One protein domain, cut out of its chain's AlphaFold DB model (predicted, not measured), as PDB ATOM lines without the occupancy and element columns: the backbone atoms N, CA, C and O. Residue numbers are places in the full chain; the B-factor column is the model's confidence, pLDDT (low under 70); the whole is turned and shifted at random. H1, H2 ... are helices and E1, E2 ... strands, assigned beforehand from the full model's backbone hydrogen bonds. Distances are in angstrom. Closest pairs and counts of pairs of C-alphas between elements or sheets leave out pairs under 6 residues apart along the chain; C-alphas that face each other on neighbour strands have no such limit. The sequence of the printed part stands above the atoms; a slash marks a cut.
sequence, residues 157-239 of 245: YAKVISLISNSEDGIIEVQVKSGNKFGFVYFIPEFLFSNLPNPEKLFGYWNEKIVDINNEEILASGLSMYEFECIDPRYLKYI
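Overview. This is residues 157 to 239 of the 245 residues of the protein "PLDc_2 domain-containing protein" of Bacteroidales bacterium (UniProt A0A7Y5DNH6). The domain is a small closed barrel of five strands, E1 to E5, in which two of the five seams, E3 with E5 and E4 with E1, are short. The short helix H1 lies beyond one end of the barrel, and the long link of residues 188 to 200 reaches out toward the opposite end. The printed part has 83 residues, with five named strands and one named helix in the order E1, E2, E3, E4, H1, E5, and its class is mostly strand. Round the ring run E1, E2, E3, E5, E4 and back to E1, mixed, with E3 and E5 the parallel pair. The whole is compact, with a radius of gyration of the C-alphas of 13.2 A and spans of 37 by 27 by 19 A.

Along the chain. E1 is residues 157 to 165, 22.3 A long, and begins at C-alpha 157 at (38.760, 33.466, -33.631). It bends by 61 degrees at residue 161. E2 is residues 172 to 178, 19.8 A, and E3 is residues 181 to 187, 19.9 A. E4, residues 201 to 209, measures 20.5 A and bends by 69 degrees at residue 204. H1 is residues 216 to 220, 6.1 A, with C-alpha 216 at (58.167, 15.934, -31.720). E5, residues 224 to 230, measures 17.7 A and ends at C-alpha 230 at (34.963, 26.287, -28.651).

Arrangement. E1, E2 and E3 form a meander, each strand the antiparallel neighbour of the one before. E1 and E2 are a hairpin at 152 degrees, with N 161 and O 175 2.9 A apart. E2 and E3 are a hairpin at 155 degrees, with N 174 and O 185 2.8 A apart. With E4 they form a Greek key, the first strand being the antiparallel neighbour of the fourth. E4 pairs with E1 over its residues 201 to 203, where N 202 and O 158 are 2.9 A apart, and with E5 over 204 to 209, where N 207 and O 227 are 2.9 A apart. E5 and E4 are antiparallel at 125 degrees. E3 and E5 are parallel at 40 degrees, with N 226 and O 182 2.9 A apart. E3 and E4 are only just apart, at 8.2 A. H1 is only just not on the barrel, with 4 pairs of C-alphas within 10 A; its closest C-alpha to E5 is that of Ile 218, 7.6 A from that of Ser 224. In H1 every O i to N i+4 pair is within hydrogen-bond range.

Size, cuts and confidence. The two C-alphas farthest apart, those of Phe 191 and Ala 220, are 38.2 A apart. The printed part has no cut. The link from E3 to E4 is long, with 13 residues. Mean pLDDT of the printed part is 79.8; it is under 70 at residue 167, residues 189 to 197 and residues 211 to 220.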
ATOM      1  N   TYR A 157      38.833  34.398 -32.518       89.44
ATOM      2  CA  TYR A 157      38.760  33.466 -33.631       89.44
ATOM      3  C   TYR A 157      40.092  32.733 -33.812       89.44
ATOM      4  O   TYR A 157      41.093  33.321 -34.222       89.44
ATOM      5  N   ALA A 158      40.082  31.418 -33.608       91.88
ATOM      6  CA  ALA A 158      41.189  30.544 -33.974       91.88
ATOM      7  C   ALA A 158      40.993  29.998 -35.396       91.88
ATOM      8  O   ALA A 158      39.894  29.584 -35.775       91.88
ATOM      9  N   LYS A 159      42.062  29.993 -36.199       94.12
ATOM     10  CA  LYS A 159      42.053  29.436 -37.556       94.12
ATOM     11  C   LYS A 159      42.033  27.914 -37.481       94.12
ATOM     12  O   LYS A 159      42.860  27.339 -36.778       94.12
ATOM     13  N   VAL A 160      41.157  27.272 -38.246       93.38
ATOM     14  CA  VAL A 160      41.164  25.814 -38.419       93.38
ATOM     15  C   VAL A 160      42.262  25.447 -39.410       93.38
ATOM     16  O   VAL A 160      42.381  26.057 -40.475       93.38
ATOM     17  N   ILE A 161      43.106  24.491 -39.035       91.94
ATOM     18  CA  ILE A 161      44.283  24.093 -39.821       91.94
ATOM     19  C   ILE A 161      44.215  22.650 -40.314       91.94
ATOM     20  O   ILE A 161      44.817  22.355 -41.343       91.94
ATOM     21  N   SER A 162      43.468  21.774 -39.642       89.38
ATOM     22  CA  SER A 162      43.192  20.425 -40.136       89.38
ATOM     23  C   SER A 162      41.895  19.863 -39.545       89.38
ATOM     24  O   SER A 162      41.405  20.326 -38.510       89.38
ATOM     25  N   LEU A 163      41.334  18.882 -40.252       87.44
ATOM     26  CA  LEU A 163      40.169  18.095 -39.862       87.44
ATOM     27  C   LEU A 163      40.532  16.623 -40.061       87.44
ATOM     28  O   LEU A 163      40.783  16.206 -41.193       87.44
ATOM     29  N   ILE A 164      40.582  15.852 -38.979       86.00
ATOM     30  CA  ILE A 164      40.983  14.441 -38.994       86.00
ATOM     31  C   ILE A 164      39.784  13.606 -38.553       86.00
ATOM     32  O   ILE A 164      39.333  13.707 -37.418       86.00
ATOM     33  N   SER A 165      39.245  12.796 -39.465       81.75
ATOM     34  CA  SER A 165      38.132  11.890 -39.169       81.75
ATOM     35  C   SER A 165      38.670  10.554 -38.666       81.75
ATOM     36  O   SER A 165      39.419   9.893 -39.385       81.75
ATOM     37  N   ASN A 166      38.236  10.122 -37.484       75.38
ATOM     38  CA  ASN A 166      38.442   8.753 -37.031       75.38
ATOM     39  C   ASN A 166      37.363   7.848 -37.652       75.38
ATOM     40  O   ASN A 166      36.166   8.126 -37.570       75.38
ATOM     41  N   SER A 167      37.785   6.787 -38.342       67.81
ATOM     42  CA  SER A 167      36.882   5.899 -39.083       67.81
ATOM     43  C   SER A 167      36.070   4.958 -38.192       67.81
ATOM     44  O   SER A 167      35.070   4.418 -38.660       67.81
ATOM     45  N   GLU A 168      36.497   4.729 -36.947       73.25
ATOM     46  CA  GLU A 168      35.863   3.752 -36.048       73.25
ATOM     47  C   GLU A 168      34.638   4.312 -35.316       73.25
ATOM     48  O   GLU A 168      33.622   3.628 -35.198       73.25
ATOM     49  N   ASP A 169      34.713   5.559 -34.857       74.06
ATOM     50  CA  ASP A 169      33.674   6.232 -34.064       74.06
ATOM     51  C   ASP A 169      33.036   7.426 -34.799       74.06
ATOM     52  O   ASP A 169      32.031   7.980 -34.348       74.06
ATOM     53  N   GLY A 170      33.594   7.813 -35.952       75.06
ATOM     54  CA  GLY A 170      33.153   8.959 -36.739       75.06
ATOM     55  C   GLY A 170      33.468  10.313 -36.098       75.06
ATOM     56  O   GLY A 170      33.006  11.332 -36.614       75.06
ATOM     57  N   ILE A 171      34.229  10.349 -34.999       83.62
ATOM     58  CA  ILE A 171      34.650  11.588 -34.342       83.62
ATOM     59  C   ILE A 171      35.606  12.330 -35.271       83.62
ATOM     60  O   ILE A 171      36.496  11.746 -35.891       83.62
ATOM     61  N   ILE A 172      35.425  13.645 -35.356       86.12
ATOM     62  CA  ILE A 172      36.295  14.513 -36.142       86.12
ATOM     63  C   ILE A 172      37.101  15.381 -35.187       86.12
ATOM     64  O   ILE A 172      36.548  16.213 -34.472       86.12
ATOM     65  N   GLU A 173      38.416  15.201 -35.197       88.75
ATOM     66  CA  GLU A 173      39.349  16.100 -34.532       88.75
ATOM     67  C   GLU A 173      39.568  17.340 -35.407       88.75
ATOM     68  O   GLU A 173      40.009  17.254 -36.555       88.75
ATOM     69  N   VAL A 174      39.251  18.510 -34.859       90.69
ATOM     70  CA  VAL A 174      39.458  19.817 -35.481       90.69
ATOM     71  C   VAL A 174      40.662  20.480 -34.829       90.69
ATOM     72  O   VAL A 174      40.608  20.859 -33.661       90.69
ATOM     73  N   GLN A 175      41.740  20.670 -35.584       92.00
ATOM     74  CA  GLN A 175      42.929  21.368 -35.095       92.00
ATOM     75  C   GLN A 175      42.815  22.865 -35.360       92.00
ATOM     76  O   GLN A 175      42.524  23.290 -36.485       92.00
ATOM     77  N   VAL A 176      43.088  23.675 -34.338       93.56
ATOM     78  CA  VAL A 176      42.995  25.137 -34.398       93.56
ATOM     79  C   VAL A 176      44.289  25.825 -33.976       93.56
ATOM     80  O   VAL A 176      45.065  25.311 -33.170       93.56
ATOM     81  N   LYS A 177      44.523  27.026 -34.516       92.12
ATOM     82  CA  LYS A 177      45.703  27.847 -34.229       92.12
ATOM     83  C   LYS A 177      45.371  29.338 -34.144       92.12
ATOM     84  O   LYS A 177      44.646  29.870 -34.984       92.12
ATOM     85  N   SER A 178      45.989  30.032 -33.188       91.94
ATOM     86  CA  SER A 178      46.074  31.500 -33.157       91.94
ATOM     87  C   SER A 178      47.442  31.930 -32.623       91.94
ATOM     88  O   SER A 178      47.843  31.545 -31.525       91.94
ATOM     89  N   GLY A 179      48.205  32.686 -33.418       88.00
ATOM     90  CA  GLY A 179      49.587  33.041 -33.080       88.00
ATOM     91  C   GLY A 179      50.465  31.803 -32.844       88.00
ATOM     92  O   GLY A 179      50.620  30.964 -33.734       88.00
ATOM     93  N   ASN A 180      51.038  31.699 -31.642       87.94
ATOM     94  CA  ASN A 180      51.843  30.560 -31.187       87.94
ATOM     95  C   ASN A 180      51.031  29.476 -30.450       87.94
ATOM     96  O   ASN A 180      51.624  28.510 -29.973       87.94
ATOM     97  N   LYS A 181      49.708  29.637 -30.327       90.19
ATOM     98  CA  LYS A 181      48.818  28.691 -29.647       90.19
ATOM     99  C   LYS A 181      48.257  27.673 -30.631       90.19
ATOM    100  O   LYS A 181      47.847  28.047 -31.732       90.19
ATOM    101  N   PHE A 182      48.213  26.418 -30.213       90.00
ATOM    102  CA  PHE A 182      47.656  25.286 -30.952       90.00
ATOM    103  C   PHE A 182      46.750  24.462 -30.027       90.00
ATOM    104  O   PHE A 182      47.045  24.355 -28.839       90.00
ATOM    105  N   GLY A 183      45.653  23.908 -30.537       90.38
ATOM    106  CA  GLY A 183      44.716  23.109 -29.743       90.38
ATOM    107  C   GLY A 183      43.742  22.317 -30.610       90.38
ATOM    108  O   GLY A 183      43.776  22.418 -31.839       90.38
ATOM    109  N   PHE A 184      42.868  21.551 -29.960       89.25
ATOM    110  CA  PHE A 184      41.933  20.634 -30.612       89.25
ATOM    111  C   PHE A 184      40.499  20.860 -30.139       89.25
ATOM    112  O   PHE A 184      40.270  21.239 -28.992       89.25
ATOM    113  N   VAL A 185      39.538  20.572 -31.015       88.81
ATOM    114  CA  VAL A 185      38.108  20.466 -30.701       88.81
ATOM    115  C   VAL A 185      37.589  19.180 -31.326       88.81
ATOM    116  O   VAL A 185      37.864  18.919 -32.492       88.81
ATOM    117  N   TYR A 186      36.815  18.390 -30.589       88.25
ATOM    118  CA  TYR A 186      36.244  17.149 -31.108       88.25
ATOM    119  C   TYR A 186      34.791  17.360 -31.517       88.25
ATOM    120  O   TYR A 186      33.964  17.790 -30.708       88.25
ATOM    121  N   PHE A 187      34.475  17.071 -32.777       87.19
ATOM    122  CA  PHE A 187      33.115  17.079 -33.296       87.19
ATOM    123  C   PHE A 187      32.534  15.661 -33.319       87.19
ATOM    124  O   PHE A 187      33.180  14.721 -33.779       87.19
ATOM    125  N   ILE A 188      31.297  15.522 -32.845       81.12
ATOM    126  CA  ILE A 188      30.493  14.304 -32.923       81.12
ATOM    127  C   ILE A 188      29.655  14.354 -34.206       81.12
ATOM    128  O   ILE A 188      29.018  15.378 -34.483       81.12
ATOM    129  N   PRO A 189      29.578  13.255 -34.968       66.88
ATOM    130  CA  PRO A 189      28.618  13.144 -36.050       66.88
ATOM    131  C   PRO A 189      27.202  12.994 -35.472       66.88
ATOM    132  O   PRO A 189      26.819  11.935 -34.977       66.88
ATOM    133  N   GLU A 190      26.379  14.040 -35.563       59.09
ATOM    134  CA  GLU A 190      24.926  13.849 -35.537       59.09
ATOM    135  C   GLU A 190      24.512  13.224 -36.875       59.09
ATOM    136  O   GLU A 190      24.820  13.777 -37.928       59.09
ATOM    137  N   PHE A 191      23.868  12.053 -36.810       51.28
ATOM    138  CA  PHE A 191      23.203  11.311 -37.888       51.28
ATOM    139  C   PHE A 191      23.397  11.848 -39.324       51.28
ATOM    140  O   PHE A 191      22.787  12.834 -39.728       51.28
ATOM    141  N   LEU A 192      24.112  11.048 -40.123       49.00
ATOM    142  CA  LEU A 192      24.202  11.083 -41.589       49.00
ATOM    143  C   LEU A 192      25.071  12.212 -42.172       49.00
ATOM    144  O   LEU A 192      24.708  13.383 -42.185       49.00
ATOM    145  N   PHE A 193      26.184  11.763 -42.760       48.59
ATOM    146  CA  PHE A 193      27.247  12.376 -43.576       48.59
ATOM    147  C   PHE A 193      26.914  13.501 -44.588       48.59
ATOM    148  O   PHE A 193      27.665  13.697 -45.538       48.59
ATOM    149  N   SER A 194      25.841  14.276 -44.447       52.12
ATOM    150  CA  SER A 194      25.450  15.233 -45.488       52.12
ATOM    151  C   SER A 194      25.804  16.694 -45.213       52.12
ATOM    152  O   SER A 194      25.947  17.419 -46.186       52.12
ATOM    153  N   ASN A 195      25.992  17.150 -43.963       58.66
ATOM    154  CA  ASN A 195      26.174  18.589 -43.688       58.66
ATOM    155  C   ASN A 195      27.009  18.914 -42.430       58.66
ATOM    156  O   ASN A 195      26.605  19.764 -41.631       58.66
ATOM    157  N   LEU A 196      28.166  18.272 -42.216       63.34
ATOM    158  CA  LEU A 196      29.121  18.842 -41.258       63.34
ATOM    159  C   LEU A 196      29.708  20.115 -41.893       63.34
ATOM    160  O   LEU A 196      30.270  20.030 -42.990       63.34
ATOM    161  N   PRO A 197      29.570  21.299 -41.277       65.94
ATOM    162  CA  PRO A 197      30.149  22.495 -41.860       65.94
ATOM    163  C   PRO A 197      31.677  22.392 -41.783       65.94
ATOM    164  O   PRO A 197      32.206  21.899 -40.793       65.94
ATOM    165  N   ASN A 198      32.375  22.851 -42.823       77.88
ATOM    166  CA  ASN A 198      33.838  22.926 -42.869       77.88
ATOM    167  C   ASN A 198      34.278  24.315 -42.361       77.88
ATOM    168  O   ASN A 198      34.227  25.277 -43.136       77.88
ATOM    169  N   PRO A 199      34.586  24.491 -41.059       86.31
ATOM    170  CA  PRO A 199      34.958  25.792 -40.521       86.31
ATOM    171  C   PRO A 199      36.335  26.232 -41.023       86.31
ATOM    172  O   PRO A 199      37.314  25.523 -40.847       86.31
ATOM    173  N   GLU A 200      36.446  27.459 -41.533       92.00
ATOM    174  CA  GLU A 200      37.758  28.111 -41.712       92.00
ATOM    175  C   GLU A 200      38.327  28.636 -40.380       92.00
ATOM    176  O   GLU A 200      39.541  28.764 -40.201       92.00
ATOM    177  N   LYS A 201      37.438  28.967 -39.434       92.69
ATOM    178  CA  LYS A 201      37.758  29.478 -38.097       92.69
ATOM    179  C   LYS A 201      36.652  29.162 -37.093       92.69
ATOM    180  O   LYS A 201      35.473  29.148 -37.464       92.69
ATOM    181  N   LEU A 202      37.034  29.008 -35.830       91.31
ATOM    182  CA  LEU A 202      36.136  28.786 -34.696       91.31
ATOM    183  C   LEU A 202      36.304  29.898 -33.662       91.31
ATOM    184  O   LEU A 202      37.427  30.318 -33.385       91.31
ATOM    185  N   PHE A 203      35.189  30.381 -33.114       89.25
ATOM    186  CA  PHE A 203      35.197  31.290 -31.970       89.25
ATOM    187  C   PHE A 203      35.284  30.502 -30.658       89.25
ATOM    188  O   PHE A 203      34.506  29.578 -30.414       89.25
ATOM    189  N   GLY A 204      36.237  30.863 -29.811       89.44
ATOM    190  CA  GLY A 204      36.498  30.157 -28.565       89.44
ATOM    191  C   GLY A 204      37.513  30.892 -27.713       89.44
ATOM    192  O   GLY A 204      37.934  31.997 -28.047       89.44
ATOM    193  N   TYR A 205      37.933  30.273 -26.623       87.50
ATOM    194  CA  TYR A 205      38.944  30.832 -25.736       87.50
ATOM    195  C   TYR A 205      39.971  29.763 -25.356       87.50
ATOM    196  O   TYR A 205      39.723  28.562 -25.459       87.50
ATOM    197  N   TRP A 206      41.170  30.221 -25.002       87.25
ATOM    198  CA  TRP A 206      42.305  29.362 -24.667       87.25
ATOM    199  C   TRP A 206      42.431  29.258 -23.144       87.25
ATOM    200  O   TRP A 206      42.555  30.298 -22.496       87.25
ATOM    201  N   ASN A 207      42.440  28.036 -22.610       82.88
ATOM    202  CA  ASN A 207      42.501  27.740 -21.174       82.88
ATOM    203  C   ASN A 207      43.948  27.509 -20.713       82.88
ATOM    204  O   ASN A 207      44.775  28.425 -20.718       82.88
ATOM    205  N   GLU A 208      44.270  26.283 -20.308       83.12
ATOM    206  CA  GLU A 208      45.557  25.922 -19.732       83.12
ATOM    207  C   GLU A 208      46.551  25.475 -20.806       83.12
ATOM    208  O   GLU A 208      46.191  24.863 -21.817       83.12
ATOM    209  N   LYS A 209      47.835  25.783 -20.587       83.31
ATOM    210  CA  LYS A 209      48.922  25.261 -21.419       83.31
ATOM    211  C   LYS A 209      49.099  23.777 -21.112       83.31
ATOM    212  O   LYS A 209      49.334  23.416 -19.963       83.31
ATOM    213  N   ILE A 210      49.080  22.937 -22.138       81.25
ATOM    214  CA  ILE A 210      49.297  21.500 -21.977       81.25
ATOM    215  C   ILE A 210      50.811  21.257 -21.997       81.25
ATOM    216  O   ILE A 210      51.481  21.513 -22.997       81.25
ATOM    217  N   VAL A 211      51.365  20.859 -20.847       68.44
ATOM    218  CA  VAL A 211      52.822  20.780 -20.615       68.44
ATOM    219  C   VAL A 211      53.413  19.438 -21.064       68.44
ATOM    220  O   VAL A 211      54.609  19.365 -21.333       68.44
ATOM    221  N   ASP A 212      52.587  18.400 -21.199       61.56
ATOM    222  CA  ASP A 212      53.045  17.016 -21.339       61.56
ATOM    223  C   ASP A 212      52.724  16.450 -22.728       61.56
ATOM    224  O   ASP A 212      51.723  15.766 -22.946       61.56
ATOM    225  N   ILE A 213      53.536  16.826 -23.718       58.06
ATOM    226  CA  ILE A 213      53.308  16.445 -25.113       58.06
ATOM    227  C   ILE A 213      54.581  15.837 -25.670       58.06
ATOM    228  O   ILE A 213      55.492  16.538 -26.108       58.06
ATOM    229  N   ASN A 214      54.603  14.509 -25.724       57.72
ATOM    230  CA  ASN A 214      55.584  13.746 -26.490       57.72
ATOM    231  C   ASN A 214      55.215  13.760 -27.987       57.72
ATOM    232  O   ASN A 214      55.010  12.710 -28.589       57.72
ATOM    233  N   ASN A 215      55.065  14.947 -28.583       64.62
ATOM    234  CA  ASN A 215      54.830  15.110 -30.020       64.62
ATOM    235  C   ASN A 215      55.941  15.983 -30.616       64.62
ATOM    236  O   ASN A 215      55.908  17.215 -30.538       64.62
ATOM    237  N   GLU A 216      56.952  15.316 -31.177       61.38
ATOM    238  CA  GLU A 216      58.167  15.934 -31.720       61.38
ATOM    239  C   GLU A 216      57.874  16.949 -32.839       61.38
ATOM    240  O   GLU A 216      58.571  17.960 -32.944       61.38
ATOM    241  N   GLU A 217      56.806  16.754 -33.622       64.44
ATOM    242  CA  GLU A 217      56.413  17.683 -34.692       64.44
ATOM    243  C   GLU A 217      55.915  19.027 -34.142       64.44
ATOM    244  O   GLU A 217      56.272  20.092 -34.656       64.44
ATOM    245  N   ILE A 218      55.134  19.003 -33.055       64.38
ATOM    246  CA  ILE A 218      54.633  20.225 -32.410       64.38
ATOM    247  C   ILE A 218      55.799  20.984 -31.770       64.38
ATOM    248  O   ILE A 218      55.909  22.199 -31.957       64.38
ATOM    249  N   LEU A 219      56.709  20.272 -31.096       61.78
ATOM    250  CA  LEU A 219      57.905  20.854 -30.479       61.78
ATOM    251  C   LEU A 219      58.824  21.525 -31.517       61.78
ATOM    252  O   LEU A 219      59.311  22.631 -31.278       61.78
ATOM    253  N   ALA A 220      59.004  20.914 -32.693       65.75
ATOM    254  CA  ALA A 220      59.818  21.468 -33.779       65.75
ATOM    255  C   ALA A 220      59.192  22.706 -34.459       65.75
ATOM    256  O   ALA A 220      59.907  23.530 -35.029       65.75
ATOM    257  N   SER A 221      57.867  22.868 -34.387       71.62
ATOM    258  CA  SER A 221      57.133  23.960 -35.049       71.62
ATOM    259  C   SER A 221      57.162  25.311 -34.310       71.62
ATOM    260  O   SER A 221      56.684  26.317 -34.842       71.62
ATOM    261  N   GLY A 222      57.683  25.349 -33.077       78.12
ATOM    262  CA  GLY A 222      57.669  26.539 -32.214       78.12
ATOM    263  C   GLY A 222      56.290  26.887 -31.633       78.12
ATOM    264  O   GLY A 222      56.113  27.969 -31.067       78.12
ATOM    265  N   LEU A 223      55.305  25.994 -31.774       81.50
ATOM    266  CA  LEU A 223      53.972  26.147 -31.197       81.50
ATOM    267  C   LEU A 223      53.935  25.653 -29.750       81.50
ATOM    268  O   LEU A 223      54.695  24.785 -29.330       81.50
ATOM    269  N   SER A 224      53.026  26.227 -28.970       83.44
ATOM    270  CA  SER A 224      52.669  25.755 -27.635       83.44
ATOM    271  C   SER A 224      51.222  25.293 -27.656       83.44
ATOM    272  O   SER A 224      50.355  25.993 -28.182       83.44
ATOM    273  N   MET A 225      50.965  24.123 -27.085       86.81
ATOM    274  CA  MET A 225      49.623  23.568 -27.045       86.81
ATOM    275  C   MET A 225      48.857  24.077 -25.831       86.81
ATOM    276  O   MET A 225      49.414  24.220 -24.740       86.81
ATOM    277  N   TYR A 226      47.578  24.331 -26.037       87.88
ATOM    278  CA  TYR A 226      46.646  24.790 -25.026       87.88
ATOM    279  C   TYR A 226      45.329  24.044 -25.205       87.88
ATOM    280  O   TYR A 226      44.976  23.648 -26.319       87.88
ATOM    281  N   GLU A 227      44.580  23.904 -24.120       86.31
ATOM    282  CA  GLU A 227      43.169  23.559 -24.225       86.31
ATOM    283  C   GLU A 227      42.419  24.728 -24.892       86.31
ATOM    284  O   GLU A 227      42.608  25.897 -24.537       86.31
ATOM    285  N   PHE A 228      41.607  24.415 -25.903       89.44
ATOM    286  CA  PHE A 228      40.774  25.386 -26.607       89.44
ATOM    287  C   PHE A 228      39.308  25.009 -26.444       89.44
ATOM    288  O   PHE A 228      38.854  23.994 -26.972       89.44
ATOM    289  N   GLU A 229      38.556  25.855 -25.754       89.12
ATOM    290  CA  GLU A 229      37.127  25.656 -25.586       89.12
ATOM    291  C   GLU A 229      36.370  26.443 -26.657       89.12
ATOM    292  O   GLU A 229      36.336  27.678 -26.676       89.12
ATOM    293  N   CYS A 230      35.771  25.704 -27.592       87.56
ATOM    294  CA  CYS A 230      34.963  26.287 -28.651       87.56
ATOM    295  C   CYS A 230      33.572  26.640 -28.115       87.56
ATOM    296  O   CYS A 230      32.817  25.774 -27.675       87.56
ATOM    297  N   ILE A 231      33.224  27.922 -28.206       83.94
ATOM    298  CA  ILE A 231      31.914  28.459 -27.813       83.94
ATOM    299  C   ILE A 231      31.147  29.036 -29.007       83.94
ATOM    300  O   ILE A 231      30.154  29.743 -28.835       83.94
ATOM    301  N   ASP A 232      31.608  28.749 -30.225       84.19
ATOM    302  CA  ASP A 232      31.036  29.254 -31.465       84.19
ATOM    303  C   ASP A 232      29.587  28.769 -31.651       84.19
ATOM    304  O   ASP A 232      29.373  27.575 -31.901       84.19
ATOM    305  N   PRO A 233      28.578  29.665 -31.608       78.44
ATOM    306  CA  PRO A 233      27.166  29.283 -31.691       78.44
ATOM    307  C   PRO A 233      26.818  28.451 -32.924       78.44
ATOM    308  O   PRO A 233      25.873  27.665 -32.898       78.44
ATOM    309  N   ARG A 234      27.586  28.616 -34.009       84.25
ATOM    310  CA  ARG A 234      27.393  27.892 -35.269       84.25
ATOM    311  C   ARG A 234      27.692  26.397 -35.122       84.25
ATOM    312  O   ARG A 234      27.129  25.598 -35.868       84.25
ATOM    313  N   TYR A 235      28.556  26.030 -34.171       84.69
ATOM    314  CA  TYR A 235      29.119  24.686 -34.045       84.69
ATOM    315  C   TYR A 235      28.833  23.990 -32.710       84.69
ATOM    316  O   TYR A 235      29.060  22.789 -32.627       84.69
ATOM    317  N   LEU A 236      28.282  24.686 -31.705       81.25
ATOM    318  CA  LEU A 236      28.032  24.140 -30.357       81.25
ATOM    319  C   LEU A 236      27.362  22.758 -30.338       81.25
ATOM    320  O   LEU A 236      27.747  21.896 -29.555       81.25
ATOM    321  N   LYS A 237      26.380  22.525 -31.215       79.69
ATOM    322  CA  LYS A 237      25.648  21.249 -31.288       79.69
ATOM    323  C   LYS A 237      26.493  20.056 -31.755       79.69
ATOM    324  O   LYS A 237      26.106  18.923 -31.510       79.69
ATOM    325  N   TYR A 238      27.625  20.308 -32.413       82.06
ATOM    326  CA  TYR A 238      28.537  19.269 -32.887       82.06
ATOM    327  C   TYR A 238      29.644  18.962 -31.878       82.06
ATOM    328  O   TYR A 238      30.333  17.970 -32.050       82.06
ATOM    329  N   ILE A 239      29.858  19.779 -30.843       83.31
ATOM    330  CA  ILE A 239      31.017  19.637 -29.954       83.31
ATOM    331  C   ILE A 239      30.804  18.501 -28.951       83.31
ATOM    332  O   ILE A 239      29.793  18.439 -28.246       83.31
TER     333      ILE A 239